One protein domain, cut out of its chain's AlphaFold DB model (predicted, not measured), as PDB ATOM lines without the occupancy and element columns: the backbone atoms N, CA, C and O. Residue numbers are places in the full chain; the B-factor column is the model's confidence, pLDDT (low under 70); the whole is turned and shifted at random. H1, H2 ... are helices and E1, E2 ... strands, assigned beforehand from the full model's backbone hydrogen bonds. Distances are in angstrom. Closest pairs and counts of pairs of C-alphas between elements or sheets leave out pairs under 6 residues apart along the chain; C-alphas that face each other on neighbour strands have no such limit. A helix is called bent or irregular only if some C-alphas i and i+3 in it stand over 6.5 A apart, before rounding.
ATOM      1  N   ILE A  64     201.009 183.424  87.563       97.81
ATOM      2  CA  ILE A  64     201.301 184.637  88.328       97.81
ATOM      3  C   ILE A  64     199.979 185.313  88.703       97.81
ATOM      4  O   ILE A  64     199.109 185.507  87.852       97.81
ATOM      5  N   ALA A  65     199.806 185.606  89.993       97.56
ATOM      6  CA  ALA A  65     198.607 186.260  90.510       97.56
ATOM      7  C   ALA A  65     198.662 187.776  90.301       97.56
ATOM      8  O   ALA A  65     199.722 188.396  90.402       97.56
ATOM      9  N   GLN A  66     197.495 188.373  90.104       97.12
ATOM     10  CA  GLN A  66     197.245 189.790  90.324       97.12
ATOM     11  C   GLN A  66     196.626 190.002  91.713       97.12
ATOM     12  O   GLN A  66     196.033 189.074  92.267       97.12
ATOM     13  N   PRO A  67     196.706 191.210  92.301       96.38
ATOM     14  CA  PRO A  67     196.059 191.493  93.584       96.38
ATOM     15  C   PRO A  67     194.555 191.173  93.602       96.38
ATOM     16  O   PRO A  67     194.040 190.737  94.625       96.38
ATOM     17  N   SER A  68     193.868 191.335  92.467       96.69
ATOM     18  CA  SER A  68     192.448 190.997  92.296       96.69
ATOM     19  C   SER A  68     192.143 189.501  92.377       96.69
ATOM     20  O   SER A  68     190.997 189.137  92.619       96.69
ATOM     21  N   ASP A  69     193.141 188.638  92.173       96.69
ATOM     22  CA  ASP A  69     192.963 187.183  92.181       96.69
ATOM     23  C   ASP A  69     192.951 186.606  93.606       96.69
ATOM     24  O   ASP A  69     192.715 185.409  93.783       96.69
ATOM     25  N   ILE A  70     193.271 187.417  94.622       97.56
ATOM     26  CA  ILE A  70     193.554 186.946  95.980       97.56
ATOM     27  C   ILE A  70     192.464 187.395  96.945       97.56
ATOM     28  O   ILE A  70     192.417 188.549  97.370       97.56
ATOM     29  N   ASP A  71     191.656 186.439  97.391       97.31
ATOM     30  CA  ASP A  71     190.886 186.574  98.621       97.31
ATOM     31  C   ASP A  71     191.746 186.064  99.787       97.31
ATOM     32  O   ASP A  71     192.018 184.866  99.917       97.31
ATOM     33  N   ILE A  72     192.201 186.988 100.639       96.00
ATOM     34  CA  ILE A  72     193.092 186.694 101.775       96.00
ATOM     35  C   ILE A  72     192.477 185.638 102.705       96.00
ATOM     36  O   ILE A  72     193.197 184.797 103.240       96.00
ATOM     37  N   SER A  73     191.150 185.649 102.873       96.56
ATOM     38  CA  SER A  73     190.448 184.723 103.770       96.56
ATOM     39  C   SER A  73     190.380 183.288 103.237       96.56
ATOM     40  O   SER A  73     190.102 182.366 104.002       96.56
ATOM     41  N   LYS A  74     190.655 183.093 101.941       97.31
ATOM     42  CA  LYS A  74     190.544 181.806 101.240       97.31
ATOM     43  C   LYS A  74     191.884 181.216 100.808       97.31
ATOM     44  O   LYS A  74     191.882 180.133 100.224       97.31
ATOM     45  N   ILE A  75     193.006 181.884 101.104       97.69
ATOM     46  CA  ILE A  75     194.346 181.391 100.757       97.69
ATOM     47  C   ILE A  75     194.532 179.976 101.311       97.69
ATOM     48  O   ILE A  75     194.487 179.752 102.523       97.69
ATOM     49  N   ASN A  76     194.778 179.017 100.420       97.44
ATOM     50  CA  ASN A  76     194.890 177.605 100.765       97.44
ATOM     51  C   ASN A  76     196.120 176.991 100.076       97.44
ATOM     52  O   ASN A  76     196.021 176.505  98.945       97.44
ATOM     53  N   PRO A  77     197.299 177.024 100.724       97.62
ATOM     54  CA  PRO A  77     198.548 176.626 100.093       97.62
ATOM     55  C   PRO A  77     198.657 175.107  99.900       97.62
ATOM     56  O   PRO A  77     198.324 174.312 100.782       97.62
ATOM     57  N   TYR A  78     199.244 174.686  98.781       97.44
ATOM     58  CA  TYR A  78     199.652 173.303  98.546       97.44
ATOM     59  C   TYR A  78     201.002 173.202  97.839       97.44
ATOM     60  O   TYR A  78     201.432 174.109  97.131       97.44
ATOM     61  N   LEU A  79     201.682 172.074  98.063       97.69
ATOM     62  CA  LEU A  79     203.019 171.819  97.534       97.69
ATOM     63  C   LEU A  79     202.975 170.972  96.267       97.69
ATOM     64  O   LEU A  79     202.395 169.882  96.258       97.69
ATOM     65  N   VAL A  80     203.698 171.428  95.249       97.75
ATOM     66  CA  VAL A  80     204.000 170.664  94.035       97.75
ATOM     67  C   VAL A  80     205.511 170.506  93.941       97.75
ATOM     68  O   VAL A  80     206.239 171.497  93.939       97.75
ATOM     69  N   MET A  81     206.005 169.265  93.889       97.50
ATOM     70  CA  MET A  81     207.436 169.030  93.692       97.50
ATOM     71  C   MET A  81     207.846 169.480  92.288       97.50
ATOM     72  O   MET A  81     207.166 169.209  91.301       97.50
ATOM     73  N   VAL A  82     208.984 170.160  92.192       97.00
ATOM     74  CA  VAL A  82     209.554 170.551  90.903       97.00
ATOM     75  C   VAL A  82     210.215 169.332  90.258       97.00
ATOM     76  O   VAL A  82     211.208 168.806  90.763       97.00
ATOM     77  N   GLU A  83     209.661 168.901  89.132       95.25
ATOM     78  CA  GLU A  83     210.146 167.809  88.299       95.25
ATOM     79  C   GLU A  83     211.083 168.320  87.196       95.25
ATOM     80  O   GLU A  83     211.144 169.516  86.900       95.25
ATOM     81  N   SER A  84     211.809 167.405  86.552       92.94
ATOM     82  CA  SER A  84     212.708 167.728  85.438       92.94
ATOM     83  C   SER A  84     211.965 167.819  84.098       92.94
ATOM     84  O   SER A  84     212.360 167.178  83.126       92.94
ATOM     85  N   LYS A  85     210.894 168.611  84.053       96.12
ATOM     86  CA  LYS A  85     210.126 168.906  82.837       96.12
ATOM     87  C   LYS A  85     210.137 170.398  82.527       96.12
ATOM     88  O   LYS A  85     210.403 171.220  83.405       96.12
ATOM     89  N   GLU A  86     209.914 170.717  81.259       96.62
ATOM     90  CA  GLU A  86     210.154 172.048  80.705       96.62
ATOM     91  C   GLU A  86     209.345 173.143  81.414       96.62
ATOM     92  O   GLU A  86     209.931 174.104  81.908       96.62
ATOM     93  N   ASP A  87     208.035 172.969  81.561       96.69
ATOM     94  CA  ASP A  87     207.138 173.933  82.211       96.69
ATOM     95  C   ASP A  87     207.544 174.243  83.666       96.69
ATOM     96  O   ASP A  87     207.574 175.399  84.090       96.69
ATOM     97  N   HIS A  88     207.942 173.225  84.431       97.62
ATOM     98  CA  HIS A  88     208.461 173.393  85.787       97.62
ATOM     99  C   HIS A  88     209.809 174.126  85.798       97.62
ATOM    100  O   HIS A  88     210.050 174.975  86.656       97.62
ATOM    101  N   GLN A  89     210.710 173.833  84.861       95.88
ATOM    102  CA  GLN A  89     211.990 174.538  84.776       95.88
ATOM    103  C   GLN A  89     211.796 176.013  84.410       95.88
ATOM    104  O   GLN A  89     212.432 176.876  85.019       95.88
ATOM    105  N   GLN A  90     210.890 176.299  83.474       97.31
ATOM    106  CA  GLN A  90     210.512 177.650  83.068       97.31
ATOM    107  C   GLN A  90     209.914 178.428  84.247       97.31
ATOM    108  O   GLN A  90     210.415 179.505  84.576       97.31
ATOM    109  N   LEU A  91     208.925 177.857  84.948       98.19
ATOM    110  CA  LEU A  91     208.289 178.492  86.107       98.19
ATOM    111  C   LEU A  91     209.274 178.724  87.254       98.19
ATOM    112  O   LEU A  91     209.299 179.807  87.831       98.19
ATOM    113  N   TRP A  92     210.119 177.739  87.568       96.75
ATOM    114  CA  TRP A  92     211.152 177.895  88.592       96.75
ATOM    115  C   TRP A  92     212.129 179.014  88.226       96.75
ATOM    116  O   TRP A  92     212.403 179.888  89.045       96.75
ATOM    117  N   SER A  93     212.633 179.006  86.990       95.25
ATOM    118  CA  SER A  93     213.559 180.022  86.486       95.25
ATOM    119  C   SER A  93     212.939 181.419  86.563       95.25
ATOM    120  O   SER A  93     213.552 182.329  87.121       95.25
ATOM    121  N   TYR A  94     211.692 181.578  86.112       97.50
ATOM    122  CA  TYR A  94     210.971 182.843  86.212       97.50
ATOM    123  C   TYR A  94     210.770 183.283  87.668       97.50
ATOM    124  O   TYR A  94     211.100 184.415  88.016       97.50
ATOM    125  N   ALA A  95     210.320 182.391  88.553       96.94
ATOM    126  CA  ALA A  95     210.109 182.715  89.962       96.94
ATOM    127  C   ALA A  95     211.401 183.186  90.652       96.94
ATOM    128  O   ALA A  95     211.370 184.141  91.426       96.94
ATOM    129  N   THR A  96     212.561 182.599  90.333       95.56
ATOM    130  CA  THR A  96     213.843 183.026  90.927       95.56
ATOM    131  C   THR A  96     214.242 184.465  90.593       95.56
ATOM    132  O   THR A  96     215.044 185.049  91.321       95.56
ATOM    133  N   THR A  97     213.655 185.079  89.559       95.25
ATOM    134  CA  THR A  97     213.922 186.480  89.189       95.25
ATOM    135  C   THR A  97     213.545 187.477  90.291       95.25
ATOM    136  O   THR A  97     214.099 188.573  90.321       95.25
ATOM    137  N   TYR A  98     212.656 187.095  91.218       94.00
ATOM    138  CA  TYR A  98     212.238 187.926  92.351       94.00
ATOM    139  C   TYR A  98     213.223 187.918  93.534       94.00
ATOM    140  O   TYR A  98     213.034 188.676  94.485       94.00
ATOM    141  N   TRP A  99     214.273 187.090  93.506       93.31
ATOM    142  CA  TRP A  99     215.283 187.054  94.565       93.31
ATOM    143  C   TRP A  99     216.404 188.058  94.309       93.31
ATOM    144  O   TRP A  99     217.003 188.087  93.235       93.31
ATOM    145  N   SER A 100     216.752 188.815  95.351       87.56
ATOM    146  CA  SER A 100     217.859 189.780  95.368       87.56
ATOM    147  C   SER A 100     219.235 189.149  95.627       87.56
ATOM    148  O   SER A 100     220.232 189.860  95.692       87.56
ATOM    149  N   ILE A 101     219.296 187.824  95.777       87.12
ATOM    150  CA  ILE A 101     220.522 187.042  95.971       87.12
ATOM    151  C   ILE A 101     220.590 186.000  94.841       87.12
ATOM    152  O   ILE A 101     219.556 185.415  94.498       87.12
ATOM    153  N   PRO A 102     221.765 185.758  94.235       86.62
ATOM    154  CA  PRO A 102     221.941 184.790  93.161       86.62
ATOM    155  C   PRO A 102     221.513 183.391  93.595       86.62
ATOM    156  O   PRO A 102     221.991 182.836  94.588       86.62
ATOM    157  N   VAL A 103     220.634 182.786  92.804       88.25
ATOM    158  CA  VAL A 103     220.144 181.433  93.050       88.25
ATOM    159  C   VAL A 103     221.062 180.447  92.344       88.25
ATOM    160  O   VAL A 103     221.062 180.317  91.122       88.25
ATOM    161  N   THR A 104     221.864 179.726  93.122       79.31
ATOM    162  CA  THR A 104     222.810 178.755  92.568       79.31
ATOM    163  C   THR A 104     222.147 177.404  92.306       79.31
ATOM    164  O   THR A 104     221.261 176.949  93.039       79.31
ATOM    165  N   VAL A 105     222.612 176.714  91.260       74.38
ATOM    166  CA  VAL A 105     222.231 175.316  90.997       74.38
ATOM    167  C   VAL A 105     222.747 174.380  92.093       74.38
ATOM    168  O   VAL A 105     222.046 173.436  92.453       74.38
ATOM    169  N   GLY A 106     223.917 174.719  92.656       76.44
ATOM    170  CA  GLY A 106     224.685 174.002  93.676       76.44
ATOM    171  C   GLY A 106     224.836 172.496  93.433       76.44
ATOM    172  O   GLY A 106     224.559 171.995  92.350       76.44
ATOM    173  N   TYR A 107     225.292 171.773  94.456       75.12
ATOM    174  CA  TYR A 107     225.601 170.340  94.377       75.12
ATOM    175  C   TYR A 107     224.940 169.573  95.527       75.12
ATOM    176  O   TYR A 107     224.442 170.184  96.475       75.12
ATOM    177  N   GLY A 108     224.933 168.243  95.432       85.19
ATOM    178  CA  GLY A 108     224.361 167.361  96.451       85.19
ATOM    179  C   GLY A 108     222.853 167.150  96.315       85.19
ATOM    180  O   GLY A 108     222.256 167.342  95.250       85.19
ATOM    181  N   ARG A 109     222.223 166.712  97.404       89.88
ATOM    182  CA  ARG A 109     220.784 166.447  97.463       89.88
ATOM    183  C   ARG A 109     220.024 167.752  97.348       89.88
ATOM    184  O   ARG A 109     220.271 168.686  98.104       89.88
ATOM    185  N   ARG A 110     219.074 167.805  96.413       91.69
ATOM    186  CA  ARG A 110     218.158 168.934  96.263       91.69
ATOM    187  C   ARG A 110     216.727 168.481  96.074       91.69
ATOM    188  O   ARG A 110     216.440 167.574  95.286       91.69
ATOM    189  N   ILE A 111     215.826 169.183  96.741       94.06
ATOM    190  CA  ILE A 111     214.390 169.093  96.504       94.06
ATOM    191  C   ILE A 111     213.859 170.507  96.365       94.06
ATOM    192  O   ILE A 111     214.279 171.407  97.085       94.06
ATOM    193  N   ARG A 112     212.971 170.706  95.400       96.12
ATOM    194  CA  ARG A 112     212.374 171.998  95.103       96.12
ATOM    195  C   ARG A 112     210.865 171.838  95.091       96.12
ATOM    196  O   ARG A 112     210.368 170.805  94.644       96.12
ATOM    197  N   TYR A 113     210.172 172.868  95.543       98.06
ATOM    198  CA  TYR A 113     208.724 172.927  95.577       98.06
ATOM    199  C   TYR A 113     208.226 174.262  95.043       98.06
ATOM    200  O   TYR A 113     208.798 175.314  95.336       98.06
ATOM    201  N   PHE A 114     207.119 174.191  94.319       98.56
ATOM    202  CA  PHE A 114     206.194 175.299  94.171       98.56
ATOM    203  C   PHE A 114     205.193 175.265  95.321       98.56
ATOM    204  O   PHE A 114     204.732 174.188  95.713       98.56
ATOM    205  N   VAL A 115     204.851 176.441  95.837       98.50
ATOM    206  CA  VAL A 115     203.721 176.637  96.741       98.50
ATOM    207  C   VAL A 115     202.639 177.349  95.949       98.50
ATOM    208  O   VAL A 115     202.803 178.520  95.619       98.50
ATOM    209  N   PHE A 116     201.563 176.647  95.620       98.56
ATOM    210  CA  PHE A 116     200.416 177.198  94.901       98.56
ATOM    211  C   PHE A 116     199.259 177.460  95.859       98.56
ATOM    212  O   PHE A 116     199.160 176.810  96.898       98.56
ATOM    213  N   ASP A 117     198.385 178.390  95.502       98.38
ATOM    214  CA  ASP A 117     197.118 178.617  96.189       98.38
ATOM    215  C   ASP A 117     195.998 177.842  95.486       98.38
ATOM    216  O   ASP A 117     195.763 178.038  94.296       98.38
ATOM    217  N   ARG A 118     195.280 176.975  96.209       98.12
ATOM    218  CA  ARG A 118     194.133 176.238  95.648       98.12
ATOM    219  C   ARG A 118     192.969 177.145  95.261       98.12
ATOM    220  O   ARG A 118     192.092 176.686  94.542       98.12
ATOM    221  N   GLN A 119     192.902 178.380  95.767       97.25
ATOM    222  CA  GLN A 119     191.776 179.262  95.457       97.25
ATOM    223  C   GLN A 119     191.780 179.722  93.991       97.25
ATOM    224  O   GLN A 119     190.720 179.972  93.428       97.25
ATOM    225  N   ASN A 120     192.967 179.884  93.401       97.25
ATOM    226  CA  ASN A 120     193.152 180.530  92.098       97.25
ATOM    227  C   ASN A 120     194.212 179.846  91.217       97.25
ATOM    228  O   ASN A 120     194.505 180.338  90.128       97.25
ATOM    229  N   ASP A 121     194.805 178.746  91.687       97.44
ATOM    230  CA  ASP A 121     195.882 177.998  91.030       97.44
ATOM    231  C   ASP A 121     197.119 178.855  90.688       97.44
ATOM    232  O   ASP A 121     197.892 178.548  89.773       97.44
ATOM    233  N   LYS A 122     197.344 179.943  91.440       98.44
ATOM    234  CA  LYS A 122     198.493 180.842  91.272       98.44
ATOM    235  C   LYS A 122     199.620 180.515  92.239       98.44
ATOM    236  O   LYS A 122     199.419 180.024  93.350       98.44
ATOM    237  N   LEU A 123     200.840 180.807  91.806       98.62
ATOM    238  CA  LEU A 123     202.058 180.578  92.559       98.62
ATOM    239  C   LEU A 123     202.166 181.596  93.704       98.62
ATOM    240  O   LEU A 123     202.333 182.792  93.477       98.62
ATOM    241  N   ILE A 124     202.131 181.101  94.939       98.56
ATOM    242  CA  ILE A 124     202.425 181.879  96.147       98.56
ATOM    243  C   ILE A 124     203.930 182.119  96.244       98.56
ATOM    244  O   ILE A 124     204.377 183.227  96.528       98.56
ATOM    245  N   GLY A 125     204.729 181.074  96.030       98.31
ATOM    246  CA  GLY A 125     206.169 181.132  96.236       98.31
ATOM    247  C   GLY A 125     206.897 179.844  95.897       98.31
ATOM    248  O   GLY A 125     206.303 178.867  95.444       98.31
ATOM    249  N   ILE A 126     208.204 179.844  96.143       97.88
ATOM    250  CA  ILE A 126     209.068 178.691  95.886       97.88
ATOM    251  C   ILE A 126     209.916 178.346  97.101       97.88
ATOM    252  O   ILE A 126     210.264 179.202  97.918       97.88
ATOM    253  N   VAL A 127     210.271 177.067  97.194       96.56
ATOM    254  CA  VAL A 127     211.192 176.553  98.205       96.56
ATOM    255  C   VAL A 127     212.196 175.622  97.558       96.56
ATOM    256  O   VAL A 127     211.834 174.731  96.797       96.56
ATOM    257  N   GLY A 128     213.471 175.798  97.879       94.88
ATOM    258  CA  GLY A 128     214.538 174.884  97.516       94.88
ATOM    259  C   GLY A 128     215.297 174.455  98.759       94.88
ATOM    260  O   GLY A 128     215.873 175.276  99.470       94.88
ATOM    261  N   LEU A 129     215.317 173.149  98.990       94.25
ATOM    262  CA  LEU A 129     216.067 172.485 100.040       94.25
ATOM    263  C   LEU A 129     217.343 171.878  99.452       94.25
ATOM    264  O   LEU A 129     217.307 171.296  98.363       94.25
ATOM    265  N   CYS A 130     218.451 171.977 100.178       92.44
ATOM    266  CA  CYS A 130     219.710 171.313  99.862       92.44
ATOM    267  C   CYS A 130     220.305 170.602 101.080       92.44
ATOM    268  O   CYS A 130     219.784 170.721 102.191       92.44
ATOM    269  N   ASP A 131     221.415 169.894 100.871       89.88
ATOM    270  CA  ASP A 131     222.226 169.372 101.967       89.88
ATOM    271  C   ASP A 131     222.565 170.464 102.997       89.88
ATOM    272  O   ASP A 131     222.764 171.631 102.637       89.88
ATOM    273  N   PRO A 132     222.606 170.104 104.289       88.31
ATOM    274  CA  PRO A 132     222.772 171.068 105.355       88.31
ATOM    275  C   PRO A 132     224.222 171.549 105.450       88.31
ATOM    276  O   PRO A 132     225.166 170.808 105.173       88.31
ATOM    277  N   VAL A 133     224.408 172.774 105.945       85.38
ATOM    278  CA  VAL A 133     225.746 173.292 106.268       85.38
ATOM    279  C   VAL A 133     226.393 172.402 107.335       85.38
ATOM    280  O   VAL A 133     225.818 172.194 108.403       85.38
ATOM    281  N   ILE A 134     227.585 171.865 107.058       85.00
ATOM    282  CA  ILE A 134     228.264 170.890 107.936       85.00
ATOM    283  C   ILE A 134     228.812 171.539 109.218       85.00
ATOM    284  O   ILE A 134     228.880 170.890 110.263       85.00
ATOM    285  N   GLY A 135     229.240 172.798 109.146       85.25
ATOM    286  CA  GLY A 135     229.856 173.536 110.254       85.25
ATOM    287  C   GLY A 135     228.919 174.565 110.876       85.25
ATOM    288  O   GLY A 135     229.264 175.739 110.901       85.25
ATOM    289  N   LEU A 136     227.730 174.157 111.330       85.50
ATOM    290  CA  LEU A 136     226.752 175.075 111.923       85.50
ATOM    291  C   LEU A 136     226.680 174.861 113.440       85.50
ATOM    292  O   LEU A 136     225.817 174.127 113.915       85.50
ATOM    293  N   GLY A 137     227.579 175.516 114.188       85.12
ATOM    294  CA  GLY A 137     227.696 175.377 115.651       85.12
ATOM    295  C   GLY A 137     226.375 175.600 116.388       85.12
ATOM    296  O   GLY A 137     225.954 174.746 117.159       85.12
ATOM    297  N   VAL A 138     225.634 176.646 116.012       86.06
ATOM    298  CA  VAL A 138     224.320 176.956 116.603       86.06
ATOM    299  C   VAL A 138     223.350 175.772 116.534       86.06
ATOM    300  O   VAL A 138     222.642 175.490 117.498       86.06
ATOM    301  N   ARG A 139     223.324 175.037 115.414       88.38
ATOM    302  CA  ARG A 139     222.519 173.812 115.289       88.38
ATOM    303  C   ARG A 139     223.157 172.672 116.079       88.38
ATOM    304  O   ARG A 139     222.465 171.981 116.816       88.38
ATOM    305  N   ASP A 140     224.447 172.448 115.858       88.19
ATOM    306  CA  ASP A 140     225.137 171.240 116.295       88.19
ATOM    307  C   ASP A 140     225.398 171.238 117.805       88.19
ATOM    308  O   ASP A 140     224.888 170.355 118.486       88.19
ATOM    309  N   SER A 141     226.146 172.208 118.339       84.75
ATOM    310  CA  SER A 141     226.495 172.286 119.763       84.75
ATOM    311  C   SER A 141     225.410 172.954 120.597       84.75
ATOM    312  O   SER A 141     225.025 172.407 121.625       84.75
ATOM    313  N   ASP A 142     224.896 174.099 120.148       87.06
ATOM    314  CA  ASP A 142     224.170 175.008 121.047       87.06
ATOM    315  C   ASP A 142     222.690 174.630 121.187       87.06
ATOM    316  O   ASP A 142     222.095 174.817 122.244       87.06
ATOM    317  N   SER A 143     222.095 174.080 120.122       85.56
ATOM    318  CA  SER A 143     220.678 173.695 120.108       85.56
ATOM    319  C   SER A 143     220.458 172.198 120.320       85.56
ATOM    320  O   SER A 143     219.569 171.810 121.072       85.56
ATOM    321  N   ILE A 144     221.217 171.343 119.621       87.25
ATOM    322  CA  ILE A 144     220.978 169.888 119.633       87.25
ATOM    323  C   ILE A 144     221.976 169.139 120.537       87.25
ATOM    324  O   ILE A 144     221.649 168.063 121.037       87.25
ATOM    325  N   GLY A 145     223.181 169.673 120.752       89.31
ATOM    326  CA  GLY A 145     224.221 169.031 121.565       89.31
ATOM    327  C   GLY A 145     224.873 167.809 120.903       89.31
ATOM    328  O   GLY A 145     225.232 166.848 121.582       89.31
ATOM    329  N   TRP A 146     225.001 167.789 119.573       91.12
ATOM    330  CA  TRP A 146     225.679 166.708 118.855       91.12
ATOM    331  C   TRP A 146     227.197 166.763 119.011       91.12
ATOM    332  O   TRP A 146     227.846 167.775 118.753       91.12
ATOM    333  N   THR A 147     227.780 165.600 119.290       89.12
ATOM    334  CA  THR A 147     229.212 165.359 119.080       89.12
ATOM    335  C   THR A 147     229.554 165.348 117.584       89.12
ATOM    336  O   THR A 147     228.684 165.190 116.719       89.12
ATOM    337  N   LYS A 148     230.848 165.463 117.253       87.00
ATOM    338  CA  LYS A 148     231.335 165.426 115.863       87.00
ATOM    339  C   LYS A 148     230.875 164.166 115.118       87.00
ATOM    340  O   LYS A 148     230.408 164.278 113.985       87.00
ATOM    341  N   ASP A 149     230.940 163.001 115.755       87.94
ATOM    342  CA  ASP A 149     230.568 161.729 115.125       87.94
ATOM    343  C   ASP A 149     229.053 161.604 114.936       87.94
ATOM    344  O   ASP A 149     228.583 161.238 113.854       87.94
ATOM    345  N   GLN A 150     228.268 162.000 115.945       88.81
ATOM    346  CA  GLN A 150     226.806 162.047 115.838       88.81
ATOM    347  C   GLN A 150     226.362 162.978 114.711       88.81
ATOM    348  O   GLN A 150     225.486 162.611 113.927       88.81
ATOM    349  N   LYS A 151     226.996 164.148 114.579       88.31
ATOM    350  CA  LYS A 151     226.742 165.081 113.482       88.31
ATOM    351  C   LYS A 151     226.962 164.415 112.123       88.31
ATOM    352  O   LYS A 151     226.073 164.448 111.275       88.31
ATOM    353  N   MET A 152     228.106 163.763 111.915       85.75
ATOM    354  CA  MET A 152     228.421 163.112 110.634       85.75
ATOM    355  C   MET A 152     227.415 162.016 110.253       85.75
ATOM    356  O   MET A 152     227.136 161.797 109.069       85.75
ATOM    357  N   GLN A 153     226.827 161.345 111.241       84.25
ATOM    358  CA  GLN A 153     225.789 160.342 111.010       84.25
ATOM    359  C   GLN A 153     224.420 160.979 110.741       84.25
ATOM    360  O   GLN A 153     223.721 160.561 109.814       84.25
ATOM    361  N   ARG A 154     224.048 162.001 111.520       86.38
ATOM    362  CA  ARG A 154     222.689 162.557 111.570       86.38
ATOM    363  C   ARG A 154     222.418 163.659 110.551       86.38
ATOM    364  O   ARG A 154     221.264 163.809 110.162       86.38
ATOM    365  N   LEU A 155     223.435 164.360 110.035       87.94
ATOM    366  CA  LEU A 155     223.243 165.394 109.001       87.94
ATOM    367  C   LEU A 155     222.596 164.870 107.721       87.94
ATOM    368  O   LEU A 155     221.936 165.623 107.012       87.94
ATOM    369  N   TYR A 156     222.721 163.572 107.449       85.50
ATOM    370  CA  TYR A 156     222.000 162.948 106.346       85.50
ATOM    371  C   TYR A 156     220.476 163.131 106.466       85.50
ATOM    372  O   TYR A 156     219.781 163.215 105.463       85.50
ATOM    373  N   ASN A 157     219.944 163.274 107.675       86.81
ATOM    374  CA  ASN A 157     218.518 163.452 107.936       86.81
ATOM    375  C   ASN A 157     218.103 164.925 108.072       86.81
ATOM    376  O   ASN A 157     216.984 165.222 108.493       86.81
ATOM    377  N   CYS A 158     218.992 165.852 107.719       89.25
ATOM    378  CA  CYS A 158     218.726 167.282 107.718       89.25
ATOM    379  C   CYS A 158     218.818 167.845 106.300       89.25
ATOM    380  O   CYS A 158     219.542 167.317 105.455       89.25
ATOM    381  N   MET A 159     218.100 168.940 106.061       91.06
ATOM    382  CA  MET A 159     218.210 169.763 104.857       91.06
ATOM    383  C   MET A 159     218.199 171.243 105.261       91.06
ATOM    384  O   MET A 159     217.683 171.610 106.317       91.06
ATOM    385  N   THR A 160     218.739 172.110 104.414       90.62
ATOM    386  CA  THR A 160     218.696 173.565 104.593       90.62
ATOM    387  C   THR A 160     217.948 174.203 103.431       90.62
ATOM    388  O   THR A 160     218.161 173.835 102.277       90.62
ATOM    389  N   ALA A 161     217.070 175.161 103.722       91.94
ATOM    390  CA  ALA A 161     216.446 175.968 102.683       91.94
ATOM    391  C   ALA A 161     217.474 176.965 102.128       91.94
ATOM    392  O   ALA A 161     217.857 177.907 102.818       91.94
ATOM    393  N   TYR A 162     217.937 176.746 100.895       90.81
ATOM    394  CA  TYR A 162     218.857 177.666 100.212       90.81
ATOM    395  C   TYR A 162     218.115 178.782  99.471       90.81
ATOM    396  O   TYR A 162     218.702 179.805  99.133       90.81
ATOM    397  N   ILE A 163     216.833 178.564  99.186       92.88
ATOM    398  CA  ILE A 163     215.922 179.556  98.633       92.88
ATOM    399  C   ILE A 163     214.539 179.305  99.215       92.88
ATOM    400  O   ILE A 163     214.075 178.163  99.268       92.88
ATOM    401  N   LEU A 164     213.903 180.366  99.689       94.12
ATOM    402  CA  LEU A 164     212.574 180.312 100.270       94.12
ATOM    403  C   LEU A 164     211.946 181.699 100.225       94.12
ATOM    404  O   LEU A 164     212.619 182.684 100.524       94.12
ATOM    405  N   GLY A 165     210.668 181.775  99.870       95.69
ATOM    406  CA  GLY A 165     209.940 183.038  99.871       95.69
ATOM    407  C   GLY A 165     208.746 183.041  98.932       95.69
ATOM    408  O   GLY A 165     208.613 182.180  98.058       95.69
ATOM    409  N   ALA A 166     207.872 184.018  99.147       97.56
ATOM    410  CA  ALA A 166     206.762 184.303  98.256       97.56
ATOM    411  C   ALA A 166     207.173 185.257  97.135       97.56
ATOM    412  O   ALA A 166     208.070 186.085  97.304       97.56
ATOM    413  N   ILE A 167     206.474 185.154  96.011       97.44
ATOM    414  CA  ILE A 167     206.579 186.096  94.900       97.44
ATOM    415  C   ILE A 167     205.464 187.152  94.998       97.44
ATOM    416  O   ILE A 167     204.488 186.951  95.731       97.44
ATOM    417  N   PRO A 168     205.584 188.297  94.307       96.81
ATOM    418  CA  PRO A 168     204.496 189.262  94.226       96.81
ATOM    419  C   PRO A 168     203.215 188.658  93.633       96.81
ATOM    420  O   PRO A 168     203.307 187.851  92.707       96.81
ATOM    421  N   PRO A 169     202.028 189.064  94.123       96.88
ATOM    422  CA  PRO A 169     201.787 189.993  95.239       96.88
ATOM    423  C   PRO A 169     201.744 189.317  96.629       96.88
ATOM    424  O   PRO A 169     201.689 190.012  97.642       96.88
ATOM    425  N   TYR A 170     201.816 187.983  96.724       97.62
ATOM    426  CA  TYR A 170     201.751 187.255  98.005       97.62
ATOM    427  C   TYR A 170     202.860 187.639  98.996       97.62
ATOM    428  O   TYR A 170     202.672 187.535 100.210       97.62
ATOM    429  N   ASN A 171     204.013 188.111  98.519       95.31
ATOM    430  CA  ASN A 171     205.087 188.608  99.382       95.31
ATOM    431  C   ASN A 171     204.672 189.811 100.254       95.31
ATOM    432  O   ASN A 171     205.241 189.990 101.330       95.31
ATOM    433  N   GLN A 172     203.656 190.577  99.846       94.81
ATOM    434  CA  GLN A 172     203.074 191.669 100.635       94.81
ATOM    435  C   GLN A 172     202.100 191.165 101.715       94.81
ATOM    436  O   GLN A 172     201.801 191.885 102.662       94.81
ATOM    437  N   LEU A 173     201.647 189.911 101.616       94.12
ATOM    438  CA  LEU A 173     200.640 189.288 102.484       94.12
ATOM    439  C   LEU A 173     201.258 188.308 103.492       94.12
ATOM    440  O   LEU A 173     200.673 187.277 103.815       94.12
ATOM    441  N   LEU A 174     202.490 188.574 103.942       93.00
ATOM    442  CA  LEU A 174     203.283 187.634 104.750       93.00
ATOM    443  C   LEU A 174     203.488 186.262 104.075       93.00
ATOM    444  O   LEU A 174     203.859 185.295 104.748       93.00
ATOM    445  N   GLY A 175     203.317 186.169 102.751       95.38
ATOM    446  CA  GLY A 175     203.382 184.913 102.009       95.38
ATOM    447  C   GLY A 175     204.698 184.169 102.211       95.38
ATOM    448  O   GLY A 175     204.705 182.947 102.266       95.38
ATOM    449  N   SER A 176     205.818 184.866 102.427       95.31
ATOM    450  CA  SER A 176     207.103 184.211 102.714       95.31
ATOM    451  C   SER A 176     207.086 183.415 104.024       95.31
ATOM    452  O   SER A 176     207.701 182.354 104.101       95.31
ATOM    453  N   LYS A 177     206.348 183.879 105.045       95.81
ATOM    454  CA  LYS A 177     206.154 183.131 106.299       95.81
ATOM    455  C   LYS A 177     205.243 181.927 106.073       95.81
ATOM    456  O   LYS A 177     205.549 180.847 106.566       95.81
ATOM    457  N   LEU A 178     204.179 182.090 105.285       96.06
ATOM    458  CA  LEU A 178     203.306 180.982 104.886       96.06
ATOM    459  C   LEU A 178     204.101 179.893 104.155       96.06
ATOM    460  O   LEU A 178     204.059 178.728 104.539       96.06
ATOM    461  N   VAL A 179     204.899 180.291 103.161       97.25
ATOM    462  CA  VAL A 179     205.813 179.422 102.411       97.25
ATOM    463  C   VAL A 179     206.793 178.717 103.359       97.25
ATOM    464  O   VAL A 179     206.975 177.508 103.241       97.25
ATOM    465  N   ALA A 180     207.366 179.413 104.349       96.06
ATOM    466  CA  ALA A 180     208.214 178.789 105.369       96.06
ATOM    467  C   ALA A 180     207.479 177.707 106.172       96.06
ATOM    468  O   ALA A 180     208.020 176.622 106.374       96.06
ATOM    469  N   LEU A 181     206.234 177.963 106.580       95.62
ATOM    470  CA  LEU A 181     205.416 176.999 107.320       95.62
ATOM    471  C   LEU A 181     205.056 175.762 106.487       95.62
ATOM    472  O   LEU A 181     204.936 174.676 107.052       95.62
ATOM    473  N   THR A 182     204.967 175.874 105.154       95.62
ATOM    474  CA  THR A 182     204.716 174.700 104.293       95.62
ATOM    475  C   THR A 182     205.813 173.639 104.383       95.62
ATOM    476  O   THR A 182     205.547 172.466 104.132       95.62
ATOM    477  N   LEU A 183     207.026 173.996 104.828       93.75
ATOM    478  CA  LEU A 183     208.086 173.018 105.082       93.75
ATOM    479  C   LEU A 183     207.749 172.020 106.199       93.75
ATOM    480  O   LEU A 183     208.342 170.944 106.246       93.75
ATOM    481  N   MET A 184     206.776 172.341 107.054       92.06
ATOM    482  CA  MET A 184     206.271 171.437 108.089       92.06
ATOM    483  C   MET A 184     205.227 170.441 107.563       92.06
ATOM    484  O   MET A 184     204.797 169.553 108.302       92.06
ATOM    485  N   PHE A 185     204.803 170.547 106.298       94.50
ATOM    486  CA  PHE A 185     203.802 169.640 105.741       94.50
ATOM    487  C   PHE A 185     204.334 168.197 105.705       94.50
ATOM    488  O   PHE A 185     205.467 167.968 105.268       94.50
ATOM    489  N   PRO A 186     203.518 167.186 106.076       93.12
ATOM    490  CA  PRO A 186     203.915 165.777 106.002       93.12
ATOM    491  C   PRO A 186     204.438 165.374 104.622       93.12
ATOM    492  O   PRO A 186     205.400 164.612 104.533       93.12
ATOM    493  N   LYS A 187     203.868 165.969 103.564       93.62
ATOM    494  CA  LYS A 187     204.285 165.767 102.177       93.62
ATOM    495  C   LYS A 187     205.782 165.991 101.961       93.62
ATOM    496  O   LYS A 187     206.385 165.209 101.245       93.62
ATOM    497  N   VAL A 188     206.405 166.974 102.616       94.75
ATOM    498  CA  VAL A 188     207.845 167.249 102.450       94.75
ATOM    499  C   VAL A 188     208.704 166.080 102.938       94.75
ATOM    500  O   VAL A 188     209.701 165.737 102.302       94.75
ATOM    501  N   ARG A 189     208.311 165.451 104.054       92.94
ATOM    502  CA  ARG A 189     209.001 164.278 104.614       92.94
ATOM    503  C   ARG A 189     208.801 163.047 103.738       92.94
ATOM    504  O   ARG A 189     209.765 162.328 103.493       92.94
ATOM    505  N   GLU A 190     207.579 162.847 103.252       93.81
ATOM    506  CA  GLU A 190     207.238 161.744 102.351       93.81
ATOM    507  C   GLU A 190     208.029 161.838 101.044       93.81
ATOM    508  O   GLU A 190     208.755 160.922 100.671       93.81
ATOM    509  N   ASP A 191     207.978 163.001 100.405       94.56
ATOM    510  CA  ASP A 191     208.673 163.302  99.162       94.56
ATOM    511  C   ASP A 191     210.200 163.135  99.298       94.56
ATOM    512  O   ASP A 191     210.857 162.587  98.409       94.56
ATOM    513  N   PHE A 192     210.780 163.547 100.432       92.88
ATOM    514  CA  PHE A 192     212.195 163.316 100.734       92.88
ATOM    515  C   PHE A 192     212.524 161.830 100.881       92.88
ATOM    516  O   PHE A 192     213.502 161.354 100.298       92.88
ATOM    517  N   TYR A 193     211.706 161.089 101.629       92.06
ATOM    518  CA  TYR A 193     211.904 159.661 101.828       92.06
ATOM    519  C   TYR A 193     211.819 158.907 100.499       92.06
ATOM    520  O   TYR A 193     212.739 158.169 100.147       92.06
ATOM    521  N   GLN A 194     210.764 159.142  99.714       92.88
ATOM    522  CA  GLN A 194     210.559 158.479  98.426       92.88
ATOM    523  C   GLN A 194     211.698 158.749  97.448       92.88
ATOM    524  O   GLN A 194     212.138 157.831  96.755       92.88
ATOM    525  N   LYS A 195     212.222 159.980  97.432       91.12
ATOM    526  CA  LYS A 195     213.324 160.361  96.548       91.12
ATOM    527  C   LYS A 195     214.647 159.679  96.897       91.12
ATOM    528  O   LYS A 195     215.422 159.397  95.989       91.12
ATOM    529  N   TYR A 196     214.920 159.431  98.180       90.12
ATOM    530  CA  TYR A 196     216.247 158.995  98.637       90.12
ATOM    531  C   TYR A 196     216.309 157.581  99.233       90.12
ATOM    532  O   TYR A 196     217.409 157.103  99.501       90.12
ATOM    533  N   LYS A 197     215.183 156.878  99.429       87.12
ATOM    534  CA  LYS A 197     215.124 155.562 100.118       87.12
ATOM    535  C   LYS A 197     216.019 154.470  99.522       87.12
ATOM    536  O   LYS A 197     216.409 153.546 100.229       87.12
ATOM    537  N   ASN A 198     216.346 154.579  98.236       85.00
ATOM    538  CA  ASN A 198     217.144 153.602  97.494       85.00
ATOM    539  C   ASN A 198     218.459 154.204  96.971       85.00
ATOM    540  O   ASN A 198     219.032 153.695  96.011       85.00
ATOM    541  N   SER A 199     218.921 155.313  97.556       81.44
ATOM    542  CA  SER A 199     220.110 156.035  97.097       81.44
ATOM    543  C   SER A 199     221.291 155.797  98.046       81.44
ATOM    544  O   SER A 199     221.399 156.493  99.063       81.44
ATOM    545  N   PRO A 200     222.197 154.843  97.743       77.62
ATOM    546  CA  PRO A 200     223.403 154.656  98.537       77.62
ATOM    547  C   PRO A 200     224.274 155.913  98.483       77.62
ATOM    548  O   PRO A 200     224.339 156.614  97.470       77.62
ATOM    549  N   SER A 201     224.943 156.219  99.593       74.50
ATOM    550  CA  SER A 201     225.851 157.362  99.631       74.50
ATOM    551  C   SER A 201     227.060 157.105  98.723       74.50
ATOM    552  O   SER A 201     227.652 156.031  98.777       74.50
ATOM    553  N   ILE A 202     227.448 158.094  97.910       75.75
ATOM    554  CA  ILE A 202     228.571 157.959  96.962       75.75
ATOM    555  C   ILE A 202     229.885 157.663  97.701       75.75
ATOM    556  O   ILE A 202     230.711 156.899  97.219       75.75
ATOM    557  N   ILE A 203     230.068 158.254  98.886       75.06
ATOM    558  CA  ILE A 203     231.321 158.163  99.646       75.06
ATOM    559  C   ILE A 203     231.406 156.855 100.436       75.06
ATOM    560  O   ILE A 203     232.462 156.236 100.486       75.06
ATOM    561  N   THR A 204     230.319 156.438 101.089       74.50
ATOM    562  CA  THR A 204     230.352 155.291 102.014       74.50
ATOM    563  C   THR A 204     229.720 154.025 101.445       74.50
ATOM    564  O   THR A 204     229.792 152.989 102.093       74.50
ATOM    565  N   GLY A 205     229.012 154.096 100.314       76.00
ATOM    566  CA  GLY A 205     228.237 152.985  99.740       76.00
ATOM    567  C   GLY A 205     227.015 152.556 100.567       76.00
ATOM    568  O   GLY A 205     226.222 151.730 100.128       76.00
ATOM    569  N   VAL A 206     226.825 153.125 101.761       79.06
ATOM    570  CA  VAL A 206     225.742 152.754 102.679       79.06
ATOM    571  C   VAL A 206     224.435 153.404 102.241       79.06
ATOM    572  O   VAL A 206     224.370 154.627 102.077       79.06
ATOM    573  N   ASN A 207     223.375 152.600 102.129       78.69
ATOM    574  CA  ASN A 207     222.013 153.107 102.019       78.69
ATOM    575  C   ASN A 207     221.512 153.533 103.409       78.69
ATOM    576  O   ASN A 207     221.191 152.705 104.264       78.69
ATOM    577  N   LYS A 208     221.516 154.843 103.661       78.38
ATOM    578  CA  LYS A 208     221.050 155.428 104.922       78.38
ATOM    579  C   LYS A 208     219.535 155.614 104.858       78.38
ATOM    580  O   LYS A 208     219.025 156.085 103.852       78.38
ATOM    581  N   LYS A 209     218.821 155.325 105.950       80.25
ATOM    582  CA  LYS A 209     217.369 155.563 106.036       80.25
ATOM    583  C   LYS A 209     217.082 157.078 105.990       80.25
ATOM    584  O   LYS A 209     217.451 157.759 106.948       80.25
ATOM    585  N   PRO A 210     216.450 157.615 104.930       79.75
ATOM    586  CA  PRO A 210     216.304 159.055 104.725       79.75
ATOM    587  C   PRO A 210     215.045 159.577 105.419       79.75
ATOM    588  O   PRO A 210     214.068 159.958 104.777       79.75
ATOM    589  N   TYR A 211     215.054 159.600 106.746       83.31
ATOM    590  CA  TYR A 211     213.989 160.255 107.499       83.31
ATOM    591  C   TYR A 211     214.346 161.725 107.668       83.31
ATOM    592  O   TYR A 211     215.286 162.042 108.387       83.31
ATOM    593  N   LEU A 212     213.620 162.632 107.013       77.44
ATOM    594  CA  LEU A 212     213.833 164.065 107.211       77.44
ATOM    595  C   LEU A 212     213.379 164.455 108.627       77.44
ATOM    596  O   LEU A 212     212.185 164.423 108.929       77.44
ATOM    597  N   LEU A 213     214.339 164.802 109.486       67.56
ATOM    598  CA  LEU A 213     214.114 165.133 110.897       67.56
ATOM    599  C   LEU A 213     214.099 166.643 111.150       67.56
ATOM    600  O   LEU A 213     213.423 167.096 112.066       67.56
ATOM    601  N   SER A 214     214.851 167.425 110.370       62.84
ATOM    602  CA  SER A 214     214.935 168.875 110.565       62.84
ATOM    603  C   SER A 214     215.248 169.618 109.267       62.84
ATOM    604  O   SER A 214     216.115 169.207 108.490       62.84
ATOM    605  N   GLY A 215     214.533 170.724 109.055       58.72
ATOM    606  CA  GLY A 215     214.822 171.729 108.039       58.72
ATOM    607  C   GLY A 215     215.347 172.995 108.710       58.72
ATOM    608  O   GLY A 215     214.626 173.612 109.491       58.72
ATOM    609  N   SER A 216     216.584 173.400 108.424       56.84
ATOM    610  CA  SER A 216     217.092 174.700 108.882       56.84
ATOM    611  C   SER A 216     216.705 175.781 107.873       56.84
ATOM    612  O   SER A 216     217.013 175.658 106.685       56.84
ATOM    613  N   ILE A 217     216.044 176.836 108.344       55.59
ATOM    614  CA  ILE A 217     215.659 178.002 107.542       55.59
ATOM    615  C   ILE A 217     216.355 179.212 108.158       55.59
ATOM    616  O   ILE A 217     216.231 179.442 109.358       55.59
ATOM    617  N   SER A 218     217.069 179.987 107.345       43.12
ATOM    618  CA  SER A 218     217.522 181.316 107.749       43.12
ATOM    619  C   SER A 218     216.570 182.334 107.132       43.12
ATOM    620  O   SER A 218     216.589 182.549 105.923       43.12
TER     621      SER A 218
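What this domain is: This is residues 64 to 218 of the 221 residues of the protein "DUF4338 domain-containing protein" of Microcystis flos-aquae DF17 (UniProt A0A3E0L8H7). Look for a strongly twisted sheet of five strands, curled like part of a barrel round H5, with H6 on the same face as H5 and H1 across the opposite face. Beyond one end of the sheet H2 and H3 make a small, loose head, and the unnamed residues 64 to 76 lie toward the other end. The printed part has 155 residues, with six named helices and five named strands in the order E1 H1 E2 E3 H2 H3 E4 H4 H5 H6 E5. The sheet order is E1, E2, E3, E4, E5, mixed, and the class is mixed, helices and strands. The whole is compact, with a radius of gyration of the C-alphas of 16.8 A, and only just elongated, spanning 53 by 35 by 29 A.

Where its parts are: Find C-alpha 77 at (198.548, 176.626, 100.093), where E1 begins; it runs to residue 81. H1, residues 86 to 96, is 15.4 A long. E2, residues 110 to 117, covers 23.2 A, and E3, residues 122 to 130, 24.8 A. Next come H2, residues 137 to 144, and H3, residues 148 to 157, 15.2 A long and only just irregular, with C-alphas 153 and 156 6.55 A apart. E4, residues 158 to 166, covers 22.9 A and bends by 60 degrees at residue 162. H4, residues 170 to 173, H5, residues 175 to 182, and H6, residues 186 to 196, 15.9 A long, follow. E5, residues 214 to 216, ends at C-alpha 216, (217.092, 174.700, 108.882).

How they stand to each other: Start at edge strand E1, antiparallel to E2, with N 78 and O 116 2.8 A apart. The hairpin E2 and E3 has N 113 and O 127 at 2.8 A. E3 and E4 are antiparallel, with N 128 and O 163 at 2.8 A. E4 and E5 are parallel, with N 159 and O 214 at 3.1 A; with H4, H5 and H6 between them they form a strand-helix-strand unit, two parallel neighbour strands joined through helices. H1 is on the sheet at a height of 10.2 A and runs across the strands, at 85 degrees to E2 on the local plane. H5 is on the opposite face; its closest C-alphas to E4 are those of Ser 176 and Gly 165, 4.2 A. H6 is on the sheet at a height of 8.4 A. H4 is on the sheet too, only just over none of its strands, with 2 C-alphas falling on E4. H2 and H3, not on the sheet, are close but not clearly touching, the C-alphas of Asp 140 and Lys 151 being 7.0 A apart. In H1, H5 and H6 every O i to N i+4 pair is within hydrogen-bond range; H2 has 1 of 4, with 1 of 5 O i to N i+3 pairs, H3 has 4 of 6, and H4 is too short for such a pair.

The domain as a whole: The farthest C-alphas, those of Ser 68 and Asp 149, are 53.2 A apart. The printed part has no cut; the links H1 to E2 and H6 to E5 are long. Mean pLDDT of the printed part is 90.1, and residues 213 to 218 are under 70.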